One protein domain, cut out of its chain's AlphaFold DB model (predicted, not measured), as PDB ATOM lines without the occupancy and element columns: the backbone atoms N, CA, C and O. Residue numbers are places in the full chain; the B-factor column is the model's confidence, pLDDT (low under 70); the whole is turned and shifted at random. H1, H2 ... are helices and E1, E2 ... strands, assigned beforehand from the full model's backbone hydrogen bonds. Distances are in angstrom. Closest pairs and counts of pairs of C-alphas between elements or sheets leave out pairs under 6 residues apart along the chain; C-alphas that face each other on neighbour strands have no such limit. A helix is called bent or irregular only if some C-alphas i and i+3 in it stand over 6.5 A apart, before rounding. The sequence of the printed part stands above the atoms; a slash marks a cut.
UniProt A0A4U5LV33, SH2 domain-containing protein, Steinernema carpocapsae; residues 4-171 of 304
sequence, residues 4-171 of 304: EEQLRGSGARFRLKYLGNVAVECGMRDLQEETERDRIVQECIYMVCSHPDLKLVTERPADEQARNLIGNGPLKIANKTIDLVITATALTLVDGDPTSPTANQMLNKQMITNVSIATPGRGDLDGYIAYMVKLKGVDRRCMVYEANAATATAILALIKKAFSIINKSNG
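What this domain is: This is residues 4 to 171 of the 304 residues of the protein "SH2 domain-containing protein" of Steinernema carpocapsae (UniProt A0A4U5LV33). One strongly twisted and curled sheet of seven strands is bent into a trough through its two long strands, E1 and E2; the longest helix, H4, packs into the hollow, while H2 crosses the other face over E7, E6 and E5. The small helix H3 packs on H2, and the short H1 grazes the sheet near H4. The printed part has 168 residues with four named helices and seven named strands, in the order H1 E1 H2 H3 E2 E3 E4 E5 E6 E7 H4, and its class is mixed, helices and strands. The sheet runs E4 E3 E2 E1 E7 E6 E5, all antiparallel. The whole is compact, with a radius of gyration of the C-alphas of 15.6 A and spans of 45 by 44 by 31 A.

How they stand to each other: H1, residues 4 to 8, only grazes the sheet, with its residues 6 to 8. A tight link joins it to E1, residues 12 to 23, which bends by 85 degrees at residue 15. H2, residues 34 to 49, is on the sheet at a height over the sheet of 7.9 A; its closest C-alpha to E1 is that of Val 48, 6.2 A from that of Gly 20. H3, residues 64 to 70, touches H2 about perpendicular, at 87 degrees, the closest C-alphas being those of Ile 40 and Ala 66, 5.1 A apart. E2, residues 75 to 86, is the antiparallel neighbour of E1, with N 14 and O 84 at 2.8 A and N 78 and O 19 at 2.8 A, and it bends by 91 degrees at residue 81. E3, residues 90 to 95, forms a hairpin with E2, with N 85 and O 92 at 2.8 A. E4, residues 106 to 111, an edge strand, forms a hairpin with E3, with N 93 and O 108 at 2.8 A. E2 E3 E4 is a meander, each strand the antiparallel neighbour of the one before. E5, residues 115 to 120, the other edge strand, E6, residues 128 to 134, and E7, residues 140 to 146, form a second meander, with N 119 and O 130 at 2.9 A and N 133 and O 141 at 2.8 A. E7 is also the antiparallel neighbour of E1, with N 144 and O 20 at 3.0 A. H2 lies over E7 and E5, and only just over E1 and E6, with 3 C-alphas on each; it runs across the strands, at 67 degrees to E5 on the local plane. H4, residues 149 to 169, is on the sheet on the face opposite to H2, in three layers with the sheet between the helices. Its closest C-alphas to E6 are those of Ala 152 and Ile 129, 6.1 A apart. H4 and H1 are close but not clearly touching, with the C-alphas of Ala 162 and Leu 7 the closest at 7.1 A. In H1, H2, H3 and H4 every O i to N i+4 pair is within hydrogen-bond range.

Where its parts are: H1 begins at C-alpha 4, at (-11.626, 14.824, 3.762). From first to last C-alpha, E1 measures 26.8 A, H2 22.6 A and E2 24.4 A. E6 measures 20.1 A and E7 20.0 A. H2 begins at C-alpha 34, at (-6.286, 12.875, 30.792). H4 measures 30.5 A and ends at C-alpha 169, at (-18.325, 23.454, 9.685).

The domain as a whole: The two C-alphas farthest apart are those of Pro 52 and Gly 171, at 48.2 A. The printed part has no cut. The link from H2 to H3, residues 50 to 63, is long. The mean pLDDT of the printed part is 81.3; it is under 70 in residues 4 to 5, 26 to 35, 116 to 117, 135 to 139 and 167 to 171.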
ATOM      1  N   GLU A   4     -10.429  14.067   3.366       63.78
ATOM      2  CA  GLU A   4     -11.626  14.824   3.762       63.78
ATOM      3  C   GLU A   4     -12.817  14.534   2.840       63.78
ATOM      4  O   GLU A   4     -13.919  14.302   3.331       63.78
ATOM      5  N   GLU A   5     -12.598  14.460   1.524       67.38
ATOM      6  CA  GLU A   5     -13.616  14.019   0.558       67.38
ATOM      7  C   GLU A   5     -14.064  12.582   0.834       67.38
ATOM      8  O   GLU A   5     -15.258  12.290   0.802       67.38
ATOM      9  N   GLN A   6     -13.124  11.699   1.182       73.69
ATOM     10  CA  GLN A   6     -13.432  10.319   1.550       73.69
ATOM     11  C   GLN A   6     -14.290  10.249   2.821       73.69
ATOM     12  O   GLN A   6     -15.282   9.528   2.844       73.69
ATOM     13  N   LEU A   7     -13.967  11.025   3.862       74.38
ATOM     14  CA  LEU A   7     -14.759  11.071   5.098       74.38
ATOM     15  C   LEU A   7     -16.140  11.717   4.902       74.38
ATOM     16  O   LEU A   7     -17.085  11.335   5.593       74.38
ATOM     17  N   ARG A   8     -16.274  12.682   3.985       71.31
ATOM     18  CA  ARG A   8     -17.562  13.312   3.642       71.31
ATOM     19  C   ARG A   8     -18.422  12.452   2.708       71.31
ATOM     20  O   ARG A   8     -19.635  12.632   2.696       71.31
ATOM     21  N   GLY A   9     -17.806  11.551   1.944       72.69
ATOM     22  CA  GLY A   9     -18.456  10.663   0.981       72.69
ATOM     23  C   GLY A   9     -18.586   9.220   1.473       72.69
ATOM     24  O   GLY A   9     -19.423   8.912   2.317       72.69
ATOM     25  N   SER A  10     -17.780   8.319   0.903       73.50
ATOM     26  CA  SER A  10     -17.881   6.861   1.086       73.50
ATOM     27  C   SER A  10     -17.427   6.339   2.456       73.50
ATOM     28  O   SER A  10     -17.756   5.209   2.815       73.50
ATOM     29  N   GLY A  11     -16.701   7.145   3.231       81.88
ATOM     30  CA  GLY A  11     -16.094   6.753   4.499       81.88
ATOM     31  C   GLY A  11     -14.835   5.895   4.338       81.88
ATOM     32  O   GLY A  11     -14.516   5.374   3.267       81.88
ATOM     33  N   ALA A  12     -14.089   5.749   5.429       87.38
ATOM     34  CA  ALA A  12     -12.967   4.819   5.524       87.38
ATOM     35  C   ALA A  12     -13.429   3.524   6.206       87.38
ATOM     36  O   ALA A  12     -14.009   3.583   7.289       87.38
ATOM     37  N   ARG A  13     -13.186   2.365   5.580       89.31
ATOM     38  CA  ARG A  13     -13.610   1.044   6.077       89.31
ATOM     39  C   ARG A  13     -12.426   0.288   6.670       89.31
ATOM     40  O   ARG A  13     -11.406   0.132   6.004       89.31
ATOM     41  N   PHE A  14     -12.599  -0.228   7.880       91.31
ATOM     42  CA  PHE A  14     -11.626  -1.050   8.594       91.31
ATOM     43  C   PHE A  14     -12.271  -2.356   9.028       91.31
ATOM     44  O   PHE A  14     -13.300  -2.337   9.700       91.31
ATOM     45  N   ARG A  15     -11.655  -3.484   8.678       90.62
ATOM     46  CA  ARG A  15     -12.081  -4.791   9.175       90.62
ATOM     47  C   ARG A  15     -11.427  -5.064  10.517       90.62
ATOM     48  O   ARG A  15     -10.203  -5.056  10.603       90.62
ATOM     49  N   LEU A  16     -12.239  -5.286  11.543       92.88
ATOM     50  CA  LEU A  16     -11.808  -5.425  12.934       92.88
ATOM     51  C   LEU A  16     -12.592  -6.536  13.627       92.88
ATOM     52  O   LEU A  16     -13.644  -6.966  13.148       92.88
ATOM     53  N   LYS A  17     -12.127  -6.945  14.807       92.94
ATOM     54  CA  LYS A  17     -12.906  -7.801  15.702       92.94
ATOM     55  C   LYS A  17     -13.539  -6.959  16.798       92.94
ATOM     56  O   LYS A  17     -12.843  -6.288  17.554       92.94
ATOM     57  N   TYR A  18     -14.862  -6.978  16.888       93.56
ATOM     58  CA  TYR A  18     -15.600  -6.367  17.981       93.56
ATOM     59  C   TYR A  18     -15.688  -7.340  19.157       93.56
ATOM     60  O   TYR A  18     -16.378  -8.359  19.077       93.56
ATOM     61  N   LEU A  19     -14.996  -7.024  20.252       94.00
ATOM     62  CA  LEU A  19     -14.900  -7.907  21.414       94.00
ATOM     63  C   LEU A  19     -16.099  -7.742  22.342       94.00
ATOM     64  O   LEU A  19     -16.688  -8.739  22.763       94.00
ATOM     65  N   GLY A  20     -16.507  -6.502  22.611       92.62
ATOM     66  CA  GLY A  20     -17.605  -6.241  23.530       92.62
ATOM     67  C   GLY A  20     -17.780  -4.778  23.914       92.62
ATOM     68  O   GLY A  20     -17.165  -3.868  23.353       92.62
ATOM     69  N   ASN A  21     -18.673  -4.544  24.870       92.62
ATOM     70  CA  ASN A  21     -18.849  -3.242  25.499       92.62
ATOM     71  C   ASN A  21     -19.072  -3.364  27.000       92.62
ATOM     72  O   ASN A  21     -19.692  -4.320  27.462       92.62
ATOM     73  N   VAL A  22     -18.629  -2.348  27.731       91.62
ATOM     74  CA  VAL A  22     -18.890  -2.181  29.161       91.62
ATOM     75  C   VAL A  22     -19.575  -0.841  29.395       91.62
ATOM     76  O   VAL A  22     -19.218   0.161  28.768       91.62
ATOM     77  N   ALA A  23     -20.606  -0.834  30.236       86.38
ATOM     78  CA  ALA A  23     -21.248   0.396  30.677       86.38
ATOM     79  C   ALA A  23     -20.353   1.125  31.685       86.38
ATOM     80  O   ALA A  23     -19.766   0.493  32.558       86.38
ATOM     81  N   VAL A  24     -20.247   2.442  31.537       84.56
ATOM     82  CA  VAL A  24     -19.405   3.301  32.372       84.56
ATOM     83  C   VAL A  24     -20.292   4.343  33.036       84.56
ATOM     84  O   VAL A  24     -20.925   5.153  32.356       84.56
ATOM     85  N   GLU A  25     -20.349   4.310  34.361       71.88
ATOM     86  CA  GLU A  25     -21.214   5.183  35.155       71.88
ATOM     87  C   GLU A  25     -20.626   6.589  35.325       71.88
ATOM     88  O   GLU A  25     -21.374   7.571  35.310       71.88
ATOM     89  N   CYS A  26     -19.298   6.717  35.416       67.19
ATOM     90  CA  CYS A  26     -18.656   8.020  35.527       67.19
ATOM     91  C   CYS A  26     -18.785   8.829  34.235       67.19
ATOM     92  O   CYS A  26     -18.666   8.321  33.108       67.19
ATOM     93  N   GLY A  27     -18.960  10.140  34.380       61.78
ATOM     94  CA  GLY A  27     -18.832  11.007  33.241       61.78
ATOM     95  C   GLY A  27     -17.379  11.283  32.901       61.78
ATOM     96  O   GLY A  27     -16.672  11.925  33.657       61.78
ATOM     97  N   MET A  28     -16.944  10.926  31.688       58.56
ATOM     98  CA  MET A  28     -15.578  11.241  31.218       58.56
ATOM     99  C   MET A  28     -15.213  12.744  31.245       58.56
ATOM    100  O   MET A  28     -14.045  13.108  31.128       58.56
ATOM    101  N   ARG A  29     -16.229  13.610  31.363       55.47
ATOM    102  CA  ARG A  29     -16.142  15.070  31.503       55.47
ATOM    103  C   ARG A  29     -15.942  15.535  32.952       55.47
ATOM    104  O   ARG A  29     -15.470  16.646  33.153       55.47
ATOM    105  N   ASP A  30     -16.260  14.678  33.912       48.66
ATOM    106  CA  ASP A  30     -16.106  14.921  35.348       48.66
ATOM    107  C   ASP A  30     -14.669  14.611  35.803       48.66
ATOM    108  O   ASP A  30     -14.211  15.103  36.829       48.66
ATOM    109  N   LEU A  31     -13.938  13.842  34.992       56.03
ATOM    110  CA  LEU A  31     -12.518  13.550  35.164       56.03
ATOM    111  C   LEU A  31     -11.706  14.726  34.636       56.03
ATOM    112  O   LEU A  31     -11.835  15.085  33.459       56.03
ATOM    113  N   GLN A  32     -10.901  15.346  35.493       49.44
ATOM    114  CA  GLN A  32     -10.129  16.536  35.135       49.44
ATOM    115  C   GLN A  32      -8.811  16.174  34.447       49.44
ATOM    116  O   GLN A  32      -8.354  16.933  33.589       49.44
ATOM    117  N   GLU A  33      -8.252  14.997  34.746       58.12
ATOM    118  CA  GLU A  33      -6.983  14.549  34.181       58.12
ATOM    119  C   GLU A  33      -7.160  13.591  32.989       58.12
ATOM    120  O   GLU A  33      -8.007  12.695  32.968       58.12
ATOM    121  N   GLU A  34      -6.324  13.765  31.962       64.19
ATOM    122  CA  GLU A  34      -6.286  12.875  30.792       64.19
ATOM    123  C   GLU A  34      -5.781  11.467  31.153       64.19
ATOM    124  O   GLU A  34      -6.236  10.473  30.587       64.19
ATOM    125  N   THR A  35      -4.916  11.378  32.162       69.00
ATOM    126  CA  THR A  35      -4.407  10.142  32.767       69.00
ATOM    127  C   THR A  35      -5.516   9.299  33.390       69.00
ATOM    128  O   THR A  35      -5.543   8.090  33.178       69.00
ATOM    129  N   GLU A  36      -6.470   9.900  34.106       72.19
ATOM    130  CA  GLU A  36      -7.612   9.176  34.688       72.19
ATOM    131  C   GLU A  36      -8.521   8.586  33.609       72.19
ATOM    132  O   GLU A  36      -8.972   7.443  33.708       72.19
ATOM    133  N   ARG A  37      -8.753   9.345  32.533       75.50
ATOM    134  CA  ARG A  37      -9.536   8.877  31.384       75.50
ATOM    135  C   ARG A  37      -8.860   7.701  30.689       75.50
ATOM    136  O   ARG A  37      -9.544   6.734  30.362       75.50
ATOM    137  N   ASP A  38      -7.546   7.785  30.470       79.88
ATOM    138  CA  ASP A  38      -6.756   6.682  29.915       79.88
ATOM    139  C   ASP A  38      -6.883   5.451  30.826       79.88
ATOM    140  O   ASP A  38      -7.306   4.398  30.359       79.88
ATOM    141  N   ARG A  39      -6.680   5.603  32.145       83.44
ATOM    142  CA  ARG A  39      -6.807   4.508  33.128       83.44
ATOM    143  C   ARG A  39      -8.161   3.799  33.074       83.44
ATOM    144  O   ARG A  39      -8.197   2.573  33.039       83.44
ATOM    145  N   ILE A  40      -9.265   4.541  32.998       85.88
ATOM    146  CA  ILE A  40     -10.610   3.949  32.891       85.88
ATOM    147  C   ILE A  40     -10.774   3.175  31.587       85.88
ATOM    148  O   ILE A  40     -11.335   2.080  31.592       85.88
ATOM    149  N   VAL A  41     -10.287   3.711  30.465       88.50
ATOM    150  CA  VAL A  41     -10.381   3.013  29.180       88.50
ATOM    151  C   VAL A  41      -9.505   1.756  29.171       88.50
ATOM    152  O   VAL A  41      -9.979   0.717  28.715       88.50
ATOM    153  N   GLN A  42      -8.294   1.801  29.737       89.25
ATOM    154  CA  GLN A  42      -7.446   0.612  29.906       89.25
ATOM    155  C   GLN A  42      -8.139  -0.460  30.754       89.25
ATOM    156  O   GLN A  42      -8.153  -1.634  30.382       89.25
ATOM    157  N   GLU A  43      -8.770  -0.064  31.861       89.69
ATOM    158  CA  GLU A  43      -9.504  -0.997  32.714       89.69
ATOM    159  C   GLU A  43     -10.728  -1.579  31.989       89.69
ATOM    160  O   GLU A  43     -10.975  -2.779  32.068       89.69
ATOM    161  N   CYS A  44     -11.437  -0.785  31.183       91.50
ATOM    162  CA  CYS A  44     -12.526  -1.279  30.336       91.50
ATOM    163  C   CYS A  44     -12.050  -2.315  29.306       91.50
ATOM    164  O   CYS A  44     -12.715  -3.336  29.110       91.50
ATOM    165  N   ILE A  45     -10.916  -2.060  28.638       92.38
ATOM    166  CA  ILE A  45     -10.307  -3.011  27.695       92.38
ATOM    167  C   ILE A  45      -9.970  -4.302  28.440       92.38
ATOM    168  O   ILE A  45     -10.378  -5.380  28.009       92.38
ATOM    169  N   TYR A  46      -9.302  -4.194  29.589       91.88
ATOM    170  CA  TYR A  46      -8.952  -5.342  30.414       91.88
ATOM    171  C   TYR A  46     -10.185  -6.141  30.857       91.88
ATOM    172  O   TYR A  46     -10.185  -7.360  30.726       91.88
ATOM    173  N   MET A  47     -11.260  -5.492  31.315       90.25
ATOM    174  CA  MET A  47     -12.499  -6.167  31.731       90.25
ATOM    175  C   MET A  47     -13.140  -6.978  30.599       90.25
ATOM    176  O   MET A  47     -13.642  -8.074  30.836       90.25
ATOM    177  N   VAL A  48     -13.127  -6.457  29.370       93.00
ATOM    178  CA  VAL A  48     -13.641  -7.192  28.208       93.00
ATOM    179  C   VAL A  48     -12.698  -8.339  27.848       93.00
ATOM    180  O   VAL A  48     -13.152  -9.469  27.694       93.00
ATOM    181  N   CYS A  49     -11.393  -8.085  27.756       90.69
ATOM    182  CA  CYS A  49     -10.416  -9.087  27.328       90.69
ATOM    183  C   CYS A  49     -10.202 -10.219  28.352       90.69
ATOM    184  O   CYS A  49      -9.931 -11.351  27.953       90.69
ATOM    185  N   SER A  50     -10.339  -9.937  29.650       90.81
ATOM    186  CA  SER A  50     -10.219 -10.920  30.741       90.81
ATOM    187  C   SER A  50     -11.500 -11.726  30.975       90.81
ATOM    188  O   SER A  50     -11.500 -12.655  31.781       90.81
ATOM    189  N   HIS A  51     -12.595 -11.409  30.272       91.25
ATOM    190  CA  HIS A  51     -13.859 -12.120  30.439       91.25
ATOM    191  C   HIS A  51     -13.689 -13.629  30.163       91.25
ATOM    192  O   HIS A  51     -12.983 -13.985  29.212       91.25
ATOM    193  N   PRO A  52     -14.357 -14.526  30.922       86.50
ATOM    194  CA  PRO A  52     -14.210 -15.979  30.783       86.50
ATOM    195  C   PRO A  52     -14.420 -16.530  29.367       86.50
ATOM    196  O   PRO A  52     -13.814 -17.540  29.016       86.50
ATOM    197  N   ASP A  53     -15.247 -15.852  28.569       87.06
ATOM    198  CA  ASP A  53     -15.562 -16.219  27.181       87.06
ATOM    199  C   ASP A  53     -14.463 -15.836  26.173       87.06
ATOM    200  O   ASP A  53     -14.478 -16.311  25.039       87.06
ATOM    201  N   LEU A  54     -13.536 -14.950  26.556       88.31
ATOM    202  CA  LEU A  54     -12.470 -14.429  25.697       88.31
ATOM    203  C   LEU A  54     -11.077 -14.863  26.166       88.31
ATOM    204  O   LEU A  54     -10.316 -15.379  25.351       88.31
ATOM    205  N   LYS A  55     -10.747 -14.667  27.454       86.81
ATOM    206  CA  LYS A  55      -9.437 -14.984  28.069       86.81
ATOM    207  C   LYS A  55      -8.236 -14.572  27.206       86.81
ATOM    208  O   LYS A  55      -7.320 -15.355  26.968       86.81
ATOM    209  N   LEU A  56      -8.260 -13.337  26.715       85.75
ATOM    210  CA  LEU A  56      -7.263 -12.816  25.776       85.75
ATOM    211  C   LEU A  56      -6.051 -12.170  26.460       85.75
ATOM    212  O   LEU A  56      -5.086 -11.825  25.785       85.75
ATOM    213  N   VAL A  57      -6.111 -11.961  27.776       87.12
ATOM    214  CA  VAL A  57      -5.087 -11.257  28.562       87.12
ATOM    215  C   VAL A  57      -4.775 -12.025  29.840       87.12
ATOM    216  O   VAL A  57      -5.630 -12.739  30.367       87.12
ATOM    217  N   THR A  58      -3.554 -11.854  30.344       84.56
ATOM    218  CA  THR A  58      -3.113 -12.431  31.618       84.56
ATOM    219  C   THR A  58      -3.859 -11.785  32.782       84.56
ATOM    220  O   THR A  58      -4.075 -10.571  32.792       84.56
ATOM    221  N   GLU A  59      -4.241 -12.588  33.776       83.69
ATOM    222  CA  GLU A  59      -4.867 -12.069  34.989       83.69
ATOM    223  C   GLU A  59      -3.906 -11.136  35.738       83.69
ATOM    224  O   GLU A  59      -2.766 -11.486  36.046       83.69
ATOM    225  N   ARG A  60      -4.393  -9.934  36.046       84.88
ATOM    226  CA  ARG A  60      -3.727  -8.927  36.874       84.88
ATOM    227  C   ARG A  60      -4.682  -8.429  37.965       84.88
ATOM    228  O   ARG A  60      -5.903  -8.518  37.786       84.88
ATOM    229  N   PRO A  61      -4.163  -7.876  39.078       80.50
ATOM    230  CA  PRO A  61      -5.002  -7.201  40.063       80.50
ATOM    231  C   PRO A  61      -5.787  -6.058  39.405       80.50
ATOM    232  O   PRO A  61      -5.236  -5.294  38.608       80.50
ATOM    233  N   ALA A  62      -7.079  -5.972  39.724       79.19
ATOM    234  CA  ALA A  62      -7.957  -4.935  39.194       79.19
ATOM    235  C   ALA A  62      -7.571  -3.558  39.751       79.19
ATOM    236  O   ALA A  62      -7.229  -3.437  40.930       79.19
ATOM    237  N   ASP A  63      -7.676  -2.516  38.926       80.81
ATOM    238  CA  ASP A  63      -7.571  -1.140  39.413       80.81
ATOM    239  C   ASP A  63      -8.906  -0.765  40.077       80.81
ATOM    240  O   ASP A  63      -9.870  -0.396  39.406       80.81
ATOM    241  N   GLU A  64      -8.990  -0.907  41.405       76.62
ATOM    242  CA  GLU A  64     -10.214  -0.624  42.172       76.62
ATOM    243  C   GLU A  64     -10.702   0.820  41.992       76.62
ATOM    244  O   GLU A  64     -11.909   1.060  41.974       76.62
ATOM    245  N   GLN A  65      -9.791   1.781  41.802       73.25
ATOM    246  CA  GLN A  65     -10.163   3.178  41.583       73.25
ATOM    247  C   GLN A  65     -10.884   3.329  40.243       73.25
ATOM    248  O   GLN A  65     -11.967   3.913  40.183       73.25
ATOM    249  N   ALA A  66     -10.329   2.744  39.180       78.19
ATOM    250  CA  ALA A  66     -10.974   2.733  37.872       78.19
ATOM    251  C   ALA A  66     -12.279   1.919  37.892       78.19
ATOM    252  O   ALA A  66     -13.279   2.350  37.321       78.19
ATOM    253  N   ARG A  67     -12.311   0.783  38.601       78.69
ATOM    254  CA  ARG A  67     -13.498  -0.074  38.733       78.69
ATOM    255  C   ARG A  67     -14.669   0.665  39.380       78.69
ATOM    256  O   ARG A  67     -15.789   0.576  38.882       78.69
ATOM    257  N   ASN A  68     -14.408   1.433  40.434       75.00
ATOM    258  CA  ASN A  68     -15.427   2.234  41.114       75.00
ATOM    259  C   ASN A  68     -16.031   3.314  40.201       75.00
ATOM    260  O   ASN A  68     -17.202   3.652  40.346       75.00
ATOM    261  N   LEU A  69     -15.254   3.833  39.246       71.50
ATOM    262  CA  LEU A  69     -15.703   4.838  38.274       71.50
ATOM    263  C   LEU A  69     -16.439   4.213  37.079       71.50
ATOM    264  O   LEU A  69     -17.396   4.791  36.561       71.50
ATOM    265  N   ILE A  70     -16.025   3.021  36.646       80.44
ATOM    266  CA  ILE A  70     -16.751   2.237  35.639       80.44
ATOM    267  C   ILE A  70     -18.123   1.833  36.187       80.44
ATOM    268  O   ILE A  70     -19.125   1.957  35.483       80.44
ATOM    269  N   GLY A  71     -18.169   1.424  37.453       77.56
ATOM    270  CA  GLY A  71     -19.370   0.940  38.116       77.56
ATOM    271  C   GLY A  71     -19.649  -0.533  37.816       77.56
ATOM    272  O   GLY A  71     -18.838  -1.248  37.226       77.56
ATOM    273  N   ASN A  72     -20.834  -0.989  38.222       76.81
ATOM    274  CA  ASN A  72     -21.270  -2.385  38.072       76.81
ATOM    275  C   ASN A  72     -22.228  -2.562  36.886       76.81
ATOM    276  O   ASN A  72     -23.069  -3.465  36.862       76.81
ATOM    277  N   GLY A  73     -22.127  -1.664  35.908       72.44
ATOM    278  CA  GLY A  73     -22.959  -1.677  34.721       72.44
ATOM    279  C   GLY A  73     -22.763  -2.939  33.866       72.44
ATOM    280  O   GLY A  73     -21.763  -3.652  33.981       72.44
ATOM    281  N   PRO A  74     -23.718  -3.240  32.968       80.62
ATOM    282  CA  PRO A  74     -23.677  -4.457  32.172       80.62
ATOM    283  C   PRO A  74     -22.462  -4.485  31.237       80.62
ATOM    284  O   PRO A  74     -22.282  -3.592  30.402       80.62
ATOM    285  N   LEU A  75     -21.698  -5.571  31.323       88.50
ATOM    286  CA  LEU A  75     -20.656  -5.941  30.372       88.50
ATOM    287  C   LEU A  75     -21.212  -6.975  29.388       88.50
ATOM    288  O   LEU A  75     -21.873  -7.936  29.777       88.50
ATOM    289  N   LYS A  76     -20.994  -6.749  28.093       90.19
ATOM    290  CA  LYS A  76     -21.485  -7.604  27.009       90.19
ATOM    291  C   LYS A  76     -20.333  -8.035  26.122       90.19
ATOM    292  O   LYS A  76     -19.679  -7.181  25.521       90.19
ATOM    293  N   ILE A  77     -20.156  -9.342  25.981       93.12
ATOM    294  CA  ILE A  77     -19.221  -9.941  25.030       93.12
ATOM    295  C   ILE A  77     -19.937 -10.222  23.710       93.12
ATOM    296  O   ILE A  77     -21.102 -10.616  23.690       93.12
ATOM    297  N   ALA A  78     -19.246  -9.972  22.600       89.06
ATOM    298  CA  ALA A  78     -19.751 -10.195  21.250       89.06
ATOM    299  C   ALA A  78     -18.820 -11.086  20.420       89.06
ATOM    300  O   ALA A  78     -19.305 -12.007  19.773       89.06
ATOM    301  N   ASN A  79     -17.508 -10.819  20.441       91.44
ATOM    302  CA  ASN A  79     -16.491 -11.551  19.676       91.44
ATOM    303  C   ASN A  79     -16.827 -11.716  18.173       91.44
ATOM    304  O   ASN A  79     -16.718 -12.809  17.622       91.44
ATOM    305  N   LYS A  80     -17.271 -10.639  17.510       90.38
ATOM    306  CA  LYS A  80     -17.733 -10.668  16.108       90.38
ATOM    307  C   LYS A  80     -16.779  -9.953  15.162       90.38
ATOM    308  O   LYS A  80     -16.280  -8.879  15.488       90.38
ATOM    309  N   THR A  81     -16.593 -10.491  13.961       92.31
ATOM    310  CA  THR A  81     -15.894  -9.785  12.880       92.31
ATOM    311  C   THR A  81     -16.804  -8.707  12.306       92.31
ATOM    312  O   THR A  81     -17.922  -8.983  11.879       92.31
ATOM    313  N   ILE A  82     -16.326  -7.470  12.297       93.62
ATOM    314  CA  ILE A  82     -17.082  -6.314  11.827       93.62
ATOM    315  C   ILE A  82     -16.276  -5.517  10.812       93.62
ATOM    316  O   ILE A  82     -15.046  -5.519  10.810       93.62
ATOM    317  N   ASP A  83     -16.991  -4.755  10.001       91.06
ATOM    318  CA  ASP A  83     -16.420  -3.685   9.210       91.06
ATOM    319  C   ASP A  83     -16.848  -2.338   9.815       91.06
ATOM    320  O   ASP A  83     -18.020  -1.954   9.790       91.06
ATOM    321  N   LEU A  84     -15.883  -1.628  10.402       91.06
ATOM    322  CA  LEU A  84     -16.039  -0.282  10.943       91.06
ATOM    323  C   LEU A  84     -15.890   0.736   9.813       91.06
ATOM    324  O   LEU A  84     -14.811   0.890   9.244       91.06
ATOM    325  N   VAL A  85     -16.964   1.461   9.514       88.88
ATOM    326  CA  VAL A  85     -16.974   2.544   8.527       88.88
ATOM    327  C   VAL A  85     -16.989   3.887   9.247       88.88
ATOM    328  O   VAL A  85     -17.941   4.210   9.958       88.88
ATOM    329  N   ILE A  86     -15.931   4.671   9.052       89.88
ATOM    330  CA  ILE A  86     -15.732   5.990   9.656       89.88
ATOM    331  C   ILE A  86     -16.066   7.060   8.621       89.88
ATOM    332  O   ILE A  86     -15.421   7.135   7.574       89.88
ATOM    333  N   THR A  87     -17.046   7.906   8.921       85.50
ATOM    334  CA  THR A  87     -17.369   9.108   8.142       85.50
ATOM    335  C   THR A  87     -17.203  10.357   9.003       85.50
ATOM    336  O   THR A  87     -17.012  10.279  10.216       85.50
ATOM    337  N   ALA A  88     -17.319  11.533   8.387       80.50
ATOM    338  CA  ALA A  88     -17.321  12.806   9.101       80.50
ATOM    339  C   ALA A  88     -18.492  12.934  10.094       80.50
ATOM    340  O   ALA A  88     -18.440  13.786  10.969       80.50
ATOM    341  N   THR A  89     -19.547  12.119   9.970       78.19
ATOM    342  CA  THR A  89     -20.765  12.233  10.789       78.19
ATOM    343  C   THR A  89     -20.999  11.040  11.705       78.19
ATOM    344  O   THR A  89     -21.612  11.203  12.762       78.19
ATOM    345  N   ALA A  90     -20.533   9.841  11.343       84.38
ATOM    346  CA  ALA A  90     -20.819   8.629  12.097       84.38
ATOM    347  C   ALA A  90     -19.724   7.553  12.002       84.38
ATOM    348  O   ALA A  90     -19.053   7.395  10.985       84.38
ATOM    349  N   LEU A  91     -19.635   6.753  13.061       88.88
ATOM    350  CA  LEU A  91     -19.021   5.432  13.093       88.88
ATOM    351  C   LEU A  91     -20.115   4.387  12.881       88.88
ATOM    352  O   LEU A  91     -21.043   4.270  13.683       88.88
ATOM    353  N   THR A  92     -20.022   3.629  11.798       87.75
ATOM    354  CA  THR A  92     -21.004   2.600  11.451       87.75
ATOM    355  C   THR A  92     -20.365   1.227  11.579       87.75
ATOM    356  O   THR A  92     -19.312   0.980  11.001       87.75
ATOM    357  N   LEU A  93     -21.003   0.341  12.337       89.00
ATOM    358  CA  LEU A  93     -20.620  -1.058  12.468       89.00
ATOM    359  C   LEU A  93     -21.448  -1.876  11.487       89.00
ATOM    360  O   LEU A  93     -22.679  -1.887  11.570       89.00
ATOM    361  N   VAL A  94     -20.771  -2.558  10.577       88.75
ATOM    362  CA  VAL A  94     -21.369  -3.475   9.609       88.75
ATOM    363  C   VAL A  94     -20.909  -4.888   9.939       88.75
ATOM    364  O   VAL A  94     -19.769  -5.079  10.359       88.75
ATOM    365  N   ASP A  95     -21.787  -5.872   9.780       89.06
ATOM    366  CA  ASP A  95     -21.412  -7.276   9.917       89.06
ATOM    367  C   ASP A  95     -20.387  -7.645   8.836       89.06
ATOM    368  O   ASP A  95     -20.679  -7.577   7.637       89.06
ATOM    369  N   GLY A  96     -19.168  -7.958   9.272       87.88
ATOM    370  CA  GLY A  96     -18.040  -8.266   8.401       87.88
ATOM    371  C   GLY A  96     -17.869  -9.761   8.153       87.88
ATOM    372  O   GLY A  96     -16.994 -10.139   7.371       87.88
ATOM    373  N   ASP A  97     -18.661 -10.606   8.817       87.81
ATOM    374  CA  ASP A  97     -18.613 -12.052   8.646       87.81
ATOM    375  C   ASP A  97     -19.419 -12.465   7.399       87.81
ATOM    376  O   ASP A  97     -20.643 -12.318   7.386       87.81
ATOM    377  N   PRO A  98     -18.773 -12.997   6.342       83.75
ATOM    378  CA  PRO A  98     -19.470 -13.424   5.132       83.75
ATOM    379  C   PRO A  98     -20.352 -14.661   5.347       83.75
ATOM    380  O   PRO A  98     -21.189 -14.956   4.499       83.75
ATOM    381  N   THR A  99     -20.154 -15.396   6.444       84.75
ATOM    382  CA  THR A  99     -20.922 -16.603   6.784       84.75
ATOM    383  C   THR A  99     -22.138 -16.306   7.660       84.75
ATOM    384  O   THR A  99     -23.013 -17.158   7.818       84.75
ATOM    385  N   SER A 100     -22.226 -15.088   8.200       81.81
ATOM    386  CA  SER A 100     -23.335 -14.648   9.041       81.81
ATOM    387  C   SER A 100     -24.608 -14.417   8.211       81.81
ATOM    388  O   SER A 100     -24.543 -13.829   7.129       81.81
ATOM    389  N   PRO A 101     -25.804 -14.783   8.716       79.00
ATOM    390  CA  PRO A 101     -27.074 -14.478   8.047       79.00
ATOM    391  C   PRO A 101     -27.338 -12.970   7.929       79.00
ATOM    392  O   PRO A 101     -28.174 -12.547   7.133       79.00
ATOM    393  N   THR A 102     -26.632 -12.156   8.718       81.81
ATOM    394  CA  THR A 102     -26.697 -10.693   8.695       81.81
ATOM    395  C   THR A 102     -25.487 -10.063   8.005       81.81
ATOM    396  O   THR A 102     -25.240  -8.876   8.194       81.81
ATOM    397  N   ALA A 103     -24.736 -10.820   7.193       82.19
ATOM    398  CA  ALA A 103     -23.563 -10.331   6.470       82.19
ATOM    399  C   ALA A 103     -23.847  -9.023   5.714       82.19
ATOM    400  O   ALA A 103     -24.848  -8.890   5.007       82.19
ATOM    401  N   ASN A 104     -22.941  -8.050   5.834       82.06
ATOM    402  CA  ASN A 104     -23.074  -6.697   5.283       82.06
ATOM    403  C   ASN A 104     -24.272  -5.882   5.809       82.06
ATOM    404  O   ASN A 104     -24.515  -4.775   5.321       82.06
ATOM    405  N   GLN A 105     -25.002  -6.365   6.817       84.25
ATOM    406  CA  GLN A 105     -26.042  -5.585   7.473       84.25
ATOM    407  C   GLN A 105     -25.427  -4.616   8.484       84.25
ATOM    408  O   GLN A 105     -24.454  -4.918   9.178       84.25
ATOM    409  N   MET A 106     -26.014  -3.425   8.585       84.00
ATOM    410  CA  MET A 106     -25.646  -2.452   9.607       84.00
ATOM    411  C   MET A 106     -26.077  -2.963  10.985       84.00
ATOM    412  O   MET A 106     -27.266  -3.052  11.275       84.00
ATOM    413  N   LEU A 107     -25.099  -3.259  11.838       83.00
ATOM    414  CA  LEU A 107     -25.316  -3.699  13.214       83.00
ATOM    415  C   LEU A 107     -25.598  -2.511  14.132       83.00
ATOM    416  O   LEU A 107     -26.425  -2.594  15.039       83.00
ATOM    417  N   ASN A 108     -24.869  -1.410  13.935       82.88
ATOM    418  CA  ASN A 108     -24.975  -0.237  14.790       82.88
ATOM    419  C   ASN A 108     -24.458   1.024  14.088       82.88
ATOM    420  O   ASN A 108     -23.556   0.953  13.258       82.88
ATOM    421  N   LYS A 109     -24.979   2.193  14.465       82.69
ATOM    422  CA  LYS A 109     -24.508   3.493  13.981       82.69
ATOM    423  C   LYS A 109     -24.392   4.469  15.141       82.69
ATOM    424  O   LYS A 109     -25.376   4.751  15.819       82.69
ATOM    425  N   GLN A 110     -23.193   4.999  15.338       84.50
ATOM    426  CA  GLN A 110     -22.863   5.960  16.384       84.50
ATOM    427  C   GLN A 110     -22.487   7.288  15.745       84.50
ATOM    428  O   GLN A 110     -21.608   7.331  14.892       84.50
ATOM    429  N   MET A 111     -23.147   8.382  16.124       79.31
ATOM    430  CA  MET A 111     -22.748   9.702  15.632       79.31
ATOM    431  C   MET A 111     -21.391  10.088  16.220       79.31
ATOM    432  O   MET A 111     -21.147   9.853  17.403       79.31
ATOM    433  N   ILE A 112     -20.532  10.719  15.416       79.62
ATOM    434  CA  ILE A 112     -19.215  11.195  15.871       79.62
ATOM    435  C   ILE A 112     -19.373  12.166  17.048       79.62
ATOM    436  O   ILE A 112     -18.613  12.088  18.002       79.62
ATOM    437  N   THR A 113     -20.425  12.988  17.058       74.81
ATOM    438  CA  THR A 113     -20.772  13.897  18.167       74.81
ATOM    439  C   THR A 113     -21.010  13.199  19.513       74.81
ATOM    440  O   THR A 113     -20.892  13.834  20.558       74.81
ATOM    441  N   ASN A 114     -21.335  11.902  19.503       79.38
ATOM    442  CA  ASN A 114     -21.570  11.102  20.705       79.38
ATOM    443  C   ASN A 114     -20.337  10.304  21.143       79.38
ATOM    444  O   ASN A 114     -20.327   9.740  22.241       79.38
ATOM    445  N   VAL A 115     -19.302  10.243  20.307       80.12
ATOM    446  CA  VAL A 115     -18.018   9.648  20.667       80.12
ATOM    447  C   VAL A 115     -17.271  10.673  21.512       80.12
ATOM    448  O   VAL A 115     -17.182  11.840  21.152       80.12
ATOM    449  N   SER A 116     -16.793  10.270  22.685       67.62
ATOM    450  CA  SER A 116     -16.145  11.202  23.617       67.62
ATOM    451  C   SER A 116     -14.629  11.057  23.608       67.62
ATOM    452  O   SER A 116     -13.920  12.054  23.664       67.62
ATOM    453  N   ILE A 117     -14.131   9.819  23.580       68.75
ATOM    454  CA  ILE A 117     -12.713   9.485  23.765       68.75
ATOM    455  C   ILE A 117     -12.417   8.237  22.948       68.75
ATOM    456  O   ILE A 117     -13.262   7.347  22.875       68.75
ATOM    457  N   ALA A 118     -11.226   8.170  22.366       75.75
ATOM    458  CA  ALA A 118     -10.706   6.960  21.757       75.75
ATOM    459  C   ALA A 118      -9.248   6.785  22.186       75.75
ATOM    460  O   ALA A 118      -8.444   7.708  22.037       75.75
ATOM    461  N   THR A 119      -8.936   5.608  22.717       79.44
ATOM    462  CA  THR A 119      -7.658   5.320  23.366       79.44
ATOM    463  C   THR A 119      -7.178   3.930  22.941       79.44
ATOM    464  O   THR A 119      -7.973   2.984  22.946       79.44
ATOM    465  N   PRO A 120      -5.907   3.784  22.529       85.25
ATOM    466  CA  PRO A 120      -5.313   2.474  22.288       85.25
ATOM    467  C   PRO A 120      -4.972   1.783  23.618       85.25
ATOM    468  O   PRO A 120      -4.706   2.452  24.615       85.25
ATOM    469  N   GLY A 121      -4.962   0.454  23.636       83.62
ATOM    470  CA  GLY A 121      -4.435  -0.313  24.762       83.62
ATOM    471  C   GLY A 121      -2.937  -0.058  24.975       83.62
ATOM    472  O   GLY A 121      -2.247   0.374  24.048       83.62
ATOM    473  N   ARG A 122      -2.453  -0.284  26.201       82.06
ATOM    474  CA  ARG A 122      -1.029  -0.195  26.566       82.06
ATOM    475  C   ARG A 122      -0.511  -1.507  27.156       82.06
ATOM    476  O   ARG A 122      -1.221  -2.163  27.920       82.06
ATOM    477  N   GLY A 123       0.757  -1.820  26.896       82.06
ATOM    478  CA  GLY A 123       1.453  -2.957  27.504       82.06
ATOM    479  C   GLY A 123       0.868  -4.276  27.006       82.06
ATOM    480  O   GLY A 123       0.798  -4.505  25.807       82.06
ATOM    481  N   ASP A 124       0.361  -5.115  27.907       81.25
ATOM    482  CA  ASP A 124      -0.291  -6.386  27.537       81.25
ATOM    483  C   ASP A 124      -1.606  -6.197  26.754       81.25
ATOM    484  O   ASP A 124      -2.190  -7.154  26.247       81.25
ATOM    485  N   LEU A 125      -2.092  -4.955  26.662       84.62
ATOM    486  CA  LEU A 125      -3.256  -4.571  25.868       84.62
ATOM    487  C   LEU A 125      -2.868  -3.990  24.495       84.62
ATOM    488  O   LEU A 125      -3.733  -3.484  23.773       84.62
ATOM    489  N   ASP A 126      -1.586  -4.047  24.125       81.56
ATOM    490  CA  ASP A 126      -1.107  -3.647  22.806       81.56
ATOM    491  C   ASP A 126      -1.760  -4.543  21.740       81.56
ATOM    492  O   ASP A 126      -1.540  -5.749  21.677       81.56
ATOM    493  N   GLY A 127      -2.613  -3.952  20.902       85.94
ATOM    494  CA  GLY A 127      -3.446  -4.697  19.946       85.94
ATOM    495  C   GLY A 127      -4.948  -4.533  20.164       85.94
ATOM    496  O   GLY A 127      -5.742  -5.053  19.379       85.94
ATOM    497  N   TYR A 128      -5.350  -3.770  21.178       91.12
ATOM    498  CA  TYR A 128      -6.738  -3.376  21.375       91.12
ATOM    499  C   TYR A 128      -6.907  -1.864  21.248       91.12
ATOM    500  O   TYR A 128      -6.009  -1.071  21.525       91.12
ATOM    501  N   ILE A 129      -8.093  -1.451  20.827       92.00
ATOM    502  CA  ILE A 129      -8.520  -0.056  20.809       92.00
ATOM    503  C   ILE A 129      -9.913   0.018  21.401       92.00
ATOM    504  O   ILE A 129     -10.771  -0.819  21.113       92.00
ATOM    505  N   ALA A 130     -10.158   1.046  22.202       91.38
ATOM    506  CA  ALA A 130     -11.487   1.304  22.702       91.38
ATOM    507  C   ALA A 130     -11.894   2.757  22.526       91.38
ATOM    508  O   ALA A 130     -11.069   3.673  22.514       91.38
ATOM    509  N   TYR A 131     -13.196   2.961  22.370       88.75
ATOM    510  CA  TYR A 131     -13.769   4.291  22.344       88.75
ATOM    511  C   TYR A 131     -15.044   4.372  23.172       88.75
ATOM    512  O   TYR A 131     -15.844   3.438  23.246       88.75
ATOM    513  N   MET A 132     -15.219   5.526  23.798       86.44
ATOM    514  CA  MET A 132     -16.345   5.843  24.661       86.44
ATOM    515  C   MET A 132     -17.466   6.459  23.837       86.44
ATOM    516  O   MET A 132     -17.261   7.482  23.181       86.44
ATOM    517  N   VAL A 133     -18.657   5.874  23.911       86.25
ATOM    518  CA  VAL A 133     -19.849   6.348  23.204       86.25
ATOM    519  C   VAL A 133     -20.951   6.686  24.191       86.25
ATOM    520  O   VAL A 133     -21.286   5.881  25.059       86.25
ATOM    521  N   LYS A 134     -21.556   7.862  24.024       78.31
ATOM    522  CA  LYS A 134     -22.804   8.229  24.691       78.31
ATOM    523  C   LYS A 134     -23.990   7.669  23.898       78.31
ATOM    524  O   LYS A 134     -24.264   8.101  22.779       78.31
ATOM    525  N   LEU A 135     -24.685   6.699  24.476       69.25
ATOM    526  CA  LEU A 135     -25.945   6.167  23.964       69.25
ATOM    527  C   LEU A 135     -27.123   7.005  24.498       69.25
ATOM    528  O   LEU A 135     -26.928   8.003  25.191       69.25
ATOM    529  N   LYS A 136     -28.360   6.655  24.118       61.81
ATOM    530  CA  LYS A 136     -29.570   7.439  24.437       61.81
ATOM    531  C   LYS A 136     -29.629   7.810  25.935       61.81
ATOM    532  O   LYS A 136     -29.610   6.931  26.793       61.81
ATOM    533  N   GLY A 137     -29.744   9.106  26.239       61.91
ATOM    534  CA  GLY A 137     -29.834   9.627  27.609       61.91
ATOM    535  C   GLY A 137     -28.479   9.730  28.319       61.91
ATOM    536  O   GLY A 137     -27.613  10.498  27.900       61.91
ATOM    537  N   VAL A 138     -28.320   9.002  29.427       60.44
ATOM    538  CA  VAL A 138     -27.116   9.006  30.285       60.44
ATOM    539  C   VAL A 138     -26.236   7.760  30.119       60.44
ATOM    540  O   VAL A 138     -25.163   7.718  30.711       60.44
ATOM    541  N   ASP A 139     -26.651   6.775  29.311       69.38
ATOM    542  CA  ASP A 139     -25.891   5.532  29.100       69.38
ATOM    543  C   ASP A 139     -24.591   5.831  28.340       69.38
ATOM    544  O   ASP A 139     -24.608   6.394  27.241       69.38
ATOM    545  N   ARG A 140     -23.451   5.470  28.928       82.25
ATOM    546  CA  ARG A 140     -22.129   5.595  28.311       82.25
ATOM    547  C   ARG A 140     -21.524   4.215  28.241       82.25
ATOM    548  O   ARG A 140     -21.563   3.470  29.216       82.25
ATOM    549  N   ARG A 141     -20.944   3.880  27.094       88.00
ATOM    550  CA  ARG A 141     -20.318   2.577  26.903       88.00
ATOM    551  C   ARG A 141     -18.935   2.702  26.316       88.00
ATOM    552  O   ARG A 141     -18.742   3.408  25.327       88.00
ATOM    553  N   CYS A 142     -18.004   1.963  26.899       91.12
ATOM    554  CA  CYS A 142     -16.706   1.715  26.306       91.12
ATOM    555  C   CYS A 142     -16.849   0.549  25.330       91.12
ATOM    556  O   CYS A 142     -17.225  -0.552  25.733       91.12
ATOM    557  N   MET A 143     -16.620   0.797  24.043       91.44
ATOM    558  CA  MET A 143     -16.647  -0.226  23.001       91.44
ATOM    559  C   MET A 143     -15.221  -0.672  22.700       91.44
ATOM    560  O   MET A 143     -14.394   0.174  22.372       91.44
ATOM    561  N   VAL A 144     -14.953  -1.976  22.784       93.88
ATOM    562  CA  VAL A 144     -13.602  -2.548  22.688       93.88
ATOM    563  C   VAL A 144     -13.454  -3.365  21.406       93.88
ATOM    564  O   VAL A 144     -14.304  -4.201  21.080       93.88
ATOM    565  N   TYR A 145     -12.354  -3.126  20.695       93.62
ATOM    566  CA  TYR A 145     -12.015  -3.751  19.422       93.62
ATOM    567  C   TYR A 145     -10.591  -4.282  19.446       93.62
ATOM    568  O   TYR A 145      -9.701  -3.682  20.045       93.62
ATOM    569  N   GLU A 146     -10.373  -5.369  18.725       92.81
ATOM    570  CA  GLU A 146      -9.045  -5.862  18.383       92.81
ATOM    571  C   GLU A 146      -8.566  -5.152  17.110       92.81
ATOM    572  O   GLU A 146      -9.240  -5.182  16.072       92.81
ATOM    573  N   ALA A 147      -7.428  -4.471  17.205       88.69
ATOM    574  CA  ALA A 147      -6.806  -3.729  16.121       88.69
ATOM    575  C   ALA A 147      -5.287  -3.677  16.320       88.69
ATOM    576  O   ALA A 147      -4.803  -3.217  17.352       88.69
ATOM    577  N   ASN A 148      -4.515  -4.054  15.298       84.44
ATOM    578  CA  ASN A 148      -3.063  -3.865  15.338       84.44
ATOM    579  C   ASN A 148      -2.687  -2.372  15.463       84.44
ATOM    580  O   ASN A 148      -3.474  -1.487  15.119       84.44
ATOM    581  N   ALA A 149      -1.460  -2.088  15.909       81.31
ATOM    582  CA  ALA A 149      -1.002  -0.727  16.204       81.31
ATOM    583  C   ALA A 149      -1.175   0.257  15.028       81.31
ATOM    584  O   ALA A 149      -1.609   1.396  15.222       81.31
ATOM    585  N   ALA A 150      -0.893  -0.183  13.797       84.31
ATOM    586  CA  ALA A 150      -1.056   0.644  12.600       84.31
ATOM    587  C   ALA A 150      -2.532   0.993  12.343       84.31
ATOM    588  O   ALA A 150      -2.872   2.147  12.077       84.31
ATOM    589  N   THR A 151      -3.421   0.008  12.482       87.75
ATOM    590  CA  THR A 151      -4.865   0.170  12.280       87.75
ATOM    591  C   THR A 151      -5.480   1.034  13.373       87.75
ATOM    592  O   THR A 151      -6.239   1.951  13.070       87.75
ATOM    593  N   ALA A 152      -5.105   0.806  14.635       86.06
ATOM    594  CA  ALA A 152      -5.531   1.630  15.760       86.06
ATOM    595  C   ALA A 152      -5.124   3.098  15.552       86.06
ATOM    596  O   ALA A 152      -5.962   3.992  15.654       86.06
ATOM    597  N   THR A 153      -3.871   3.347  15.156       84.88
ATOM    598  CA  THR A 153      -3.368   4.697  14.853       84.88
ATOM    599  C   THR A 153      -4.161   5.355  13.722       84.88
ATOM    600  O   THR A 153      -4.571   6.511  13.846       84.88
ATOM    601  N   ALA A 154      -4.438   4.620  12.641       87.31
ATOM    602  CA  ALA A 154      -5.225   5.119  11.515       87.31
ATOM    603  C   ALA A 154      -6.670   5.467  11.917       87.31
ATOM    604  O   ALA A 154      -7.169   6.537  11.563       87.31
ATOM    605  N   ILE A 155      -7.329   4.603  12.694       88.31
ATOM    606  CA  ILE A 155      -8.691   4.827  13.202       88.31
ATOM    607  C   ILE A 155      -8.735   6.072  14.089       88.31
ATOM    608  O   ILE A 155      -9.577   6.945  13.878       88.31
ATOM    609  N   LEU A 156      -7.804   6.196  15.040       86.12
ATOM    610  CA  LEU A 156      -7.714   7.355  15.931       86.12
ATOM    611  C   LEU A 156      -7.495   8.654  15.150       86.12
ATOM    612  O   LEU A 156      -8.157   9.656  15.426       86.12
ATOM    613  N   ALA A 157      -6.606   8.640  14.154       84.81
ATOM    614  CA  ALA A 157      -6.350   9.797  13.303       84.81
ATOM    615  C   ALA A 157      -7.602  10.223  12.518       84.81
ATOM    616  O   ALA A 157      -7.914  11.413  12.447       84.81
ATOM    617  N   LEU A 158      -8.360   9.267  11.971       86.50
ATOM    618  CA  LEU A 158      -9.585   9.555  11.224       86.50
ATOM    619  C   LEU A 158     -10.719  10.054  12.115       86.50
ATOM    620  O   LEU A 158     -11.423  10.979  11.719       86.50
ATOM    621  N   ILE A 159     -10.868   9.503  13.321       85.31
ATOM    622  CA  ILE A 159     -11.832   9.996  14.311       85.31
ATOM    623  C   ILE A 159     -11.504  11.450  14.681       85.31
ATOM    624  O   ILE A 159     -12.374  12.315  14.601       85.31
ATOM    625  N   LYS A 160     -10.237  11.754  15.000       83.25
ATOM    626  CA  LYS A 160      -9.776  13.129  15.277       83.25
ATOM    627  C   LYS A 160     -10.046  14.071  14.100       83.25
ATOM    628  O   LYS A 160     -10.500  15.198  14.291       83.25
ATOM    629  N   LYS A 161      -9.819  13.602  12.872       82.81
ATOM    630  CA  LYS A 161     -10.091  14.374  11.656       82.81
ATOM    631  C   LYS A 161     -11.586  14.625  11.446       82.81
ATOM    632  O   LYS A 161     -11.961  15.741  11.099       82.81
ATOM    633  N   ALA A 162     -12.436  13.631  11.700       82.19
ATOM    634  CA  ALA A 162     -13.889  13.778  11.651       82.19
ATOM    635  C   ALA A 162     -14.378  14.842  12.649       82.19
ATOM    636  O   ALA A 162     -15.140  15.725  12.262       82.19
ATOM    637  N   PHE A 163     -13.860  14.841  13.884       80.00
ATOM    638  CA  PHE A 163     -14.133  15.908  14.855       80.00
ATOM    639  C   PHE A 163     -13.707  17.290  14.349       80.00
ATOM    640  O   PHE A 163     -14.476  18.244  14.445       80.00
ATOM    641  N   SER A 164     -12.511  17.401  13.760       79.38
ATOM    642  CA  SER A 164     -12.028  18.668  13.196       79.38
ATOM    643  C   SER A 164     -12.944  19.193  12.085       79.38
ATOM    644  O   SER A 164     -13.237  20.386  12.056       79.38
ATOM    645  N   ILE A 165     -13.447  18.320  11.205       75.50
ATOM    646  CA  ILE A 165     -14.378  18.702  10.132       75.50
ATOM    647  C   ILE A 165     -15.690  19.243  10.711       75.50
ATOM    648  O   ILE A 165     -16.155  20.287  10.256       75.50
ATOM    649  N   ILE A 166     -16.259  18.572  11.718       70.94
ATOM    650  CA  ILE A 166     -17.496  19.018  12.382       70.94
ATOM    651  C   ILE A 166     -17.297  20.403  13.012       70.94
ATOM    652  O   ILE A 166     -18.131  21.291  12.835       70.94
ATOM    653  N   ASN A 167     -16.169  20.614  13.694       65.62
ATOM    654  CA  ASN A 167     -15.866  21.891  14.341       65.62
ATOM    655  C   ASN A 167     -15.637  23.013  13.316       65.62
ATOM    656  O   ASN A 167     -16.167  24.108  13.484       65.62
ATOM    657  N   LYS A 168     -14.937  22.731  12.207       66.94
ATOM    658  CA  LYS A 168     -14.745  23.688  11.102       66.94
ATOM    659  C   LYS A 168     -16.063  24.075  10.426       66.94
ATOM    660  O   LYS A 168     -16.237  25.237  10.080       66.94
ATOM    661  N   SER A 169     -17.002  23.139  10.250       55.28
ATOM    662  CA  SER A 169     -18.325  23.454   9.685       55.28
ATOM    663  C   SER A 169     -19.211  24.298  10.607       55.28
ATOM    664  O   SER A 169     -20.145  24.926  10.119       55.28
ATOM    665  N   ASN A 170     -18.903  24.344  11.907       51.97
ATOM    666  CA  ASN A 170     -19.633  25.138  12.899       51.97
ATOM    667  C   ASN A 170     -19.053  26.553  13.110       51.97
ATOM    668  O   ASN A 170     -19.593  27.297  13.921       51.97
ATOM    669  N   GLY A 171     -18.010  26.952  12.367       40.78
ATOM    670  CA  GLY A 171     -17.600  28.357  12.261       40.78
ATOM    671  C   GLY A 171     -16.830  28.959  13.444       40.78
ATOM    672  O   GLY A 171     -16.972  30.154  13.678       40.78
TER     673      GLY A 171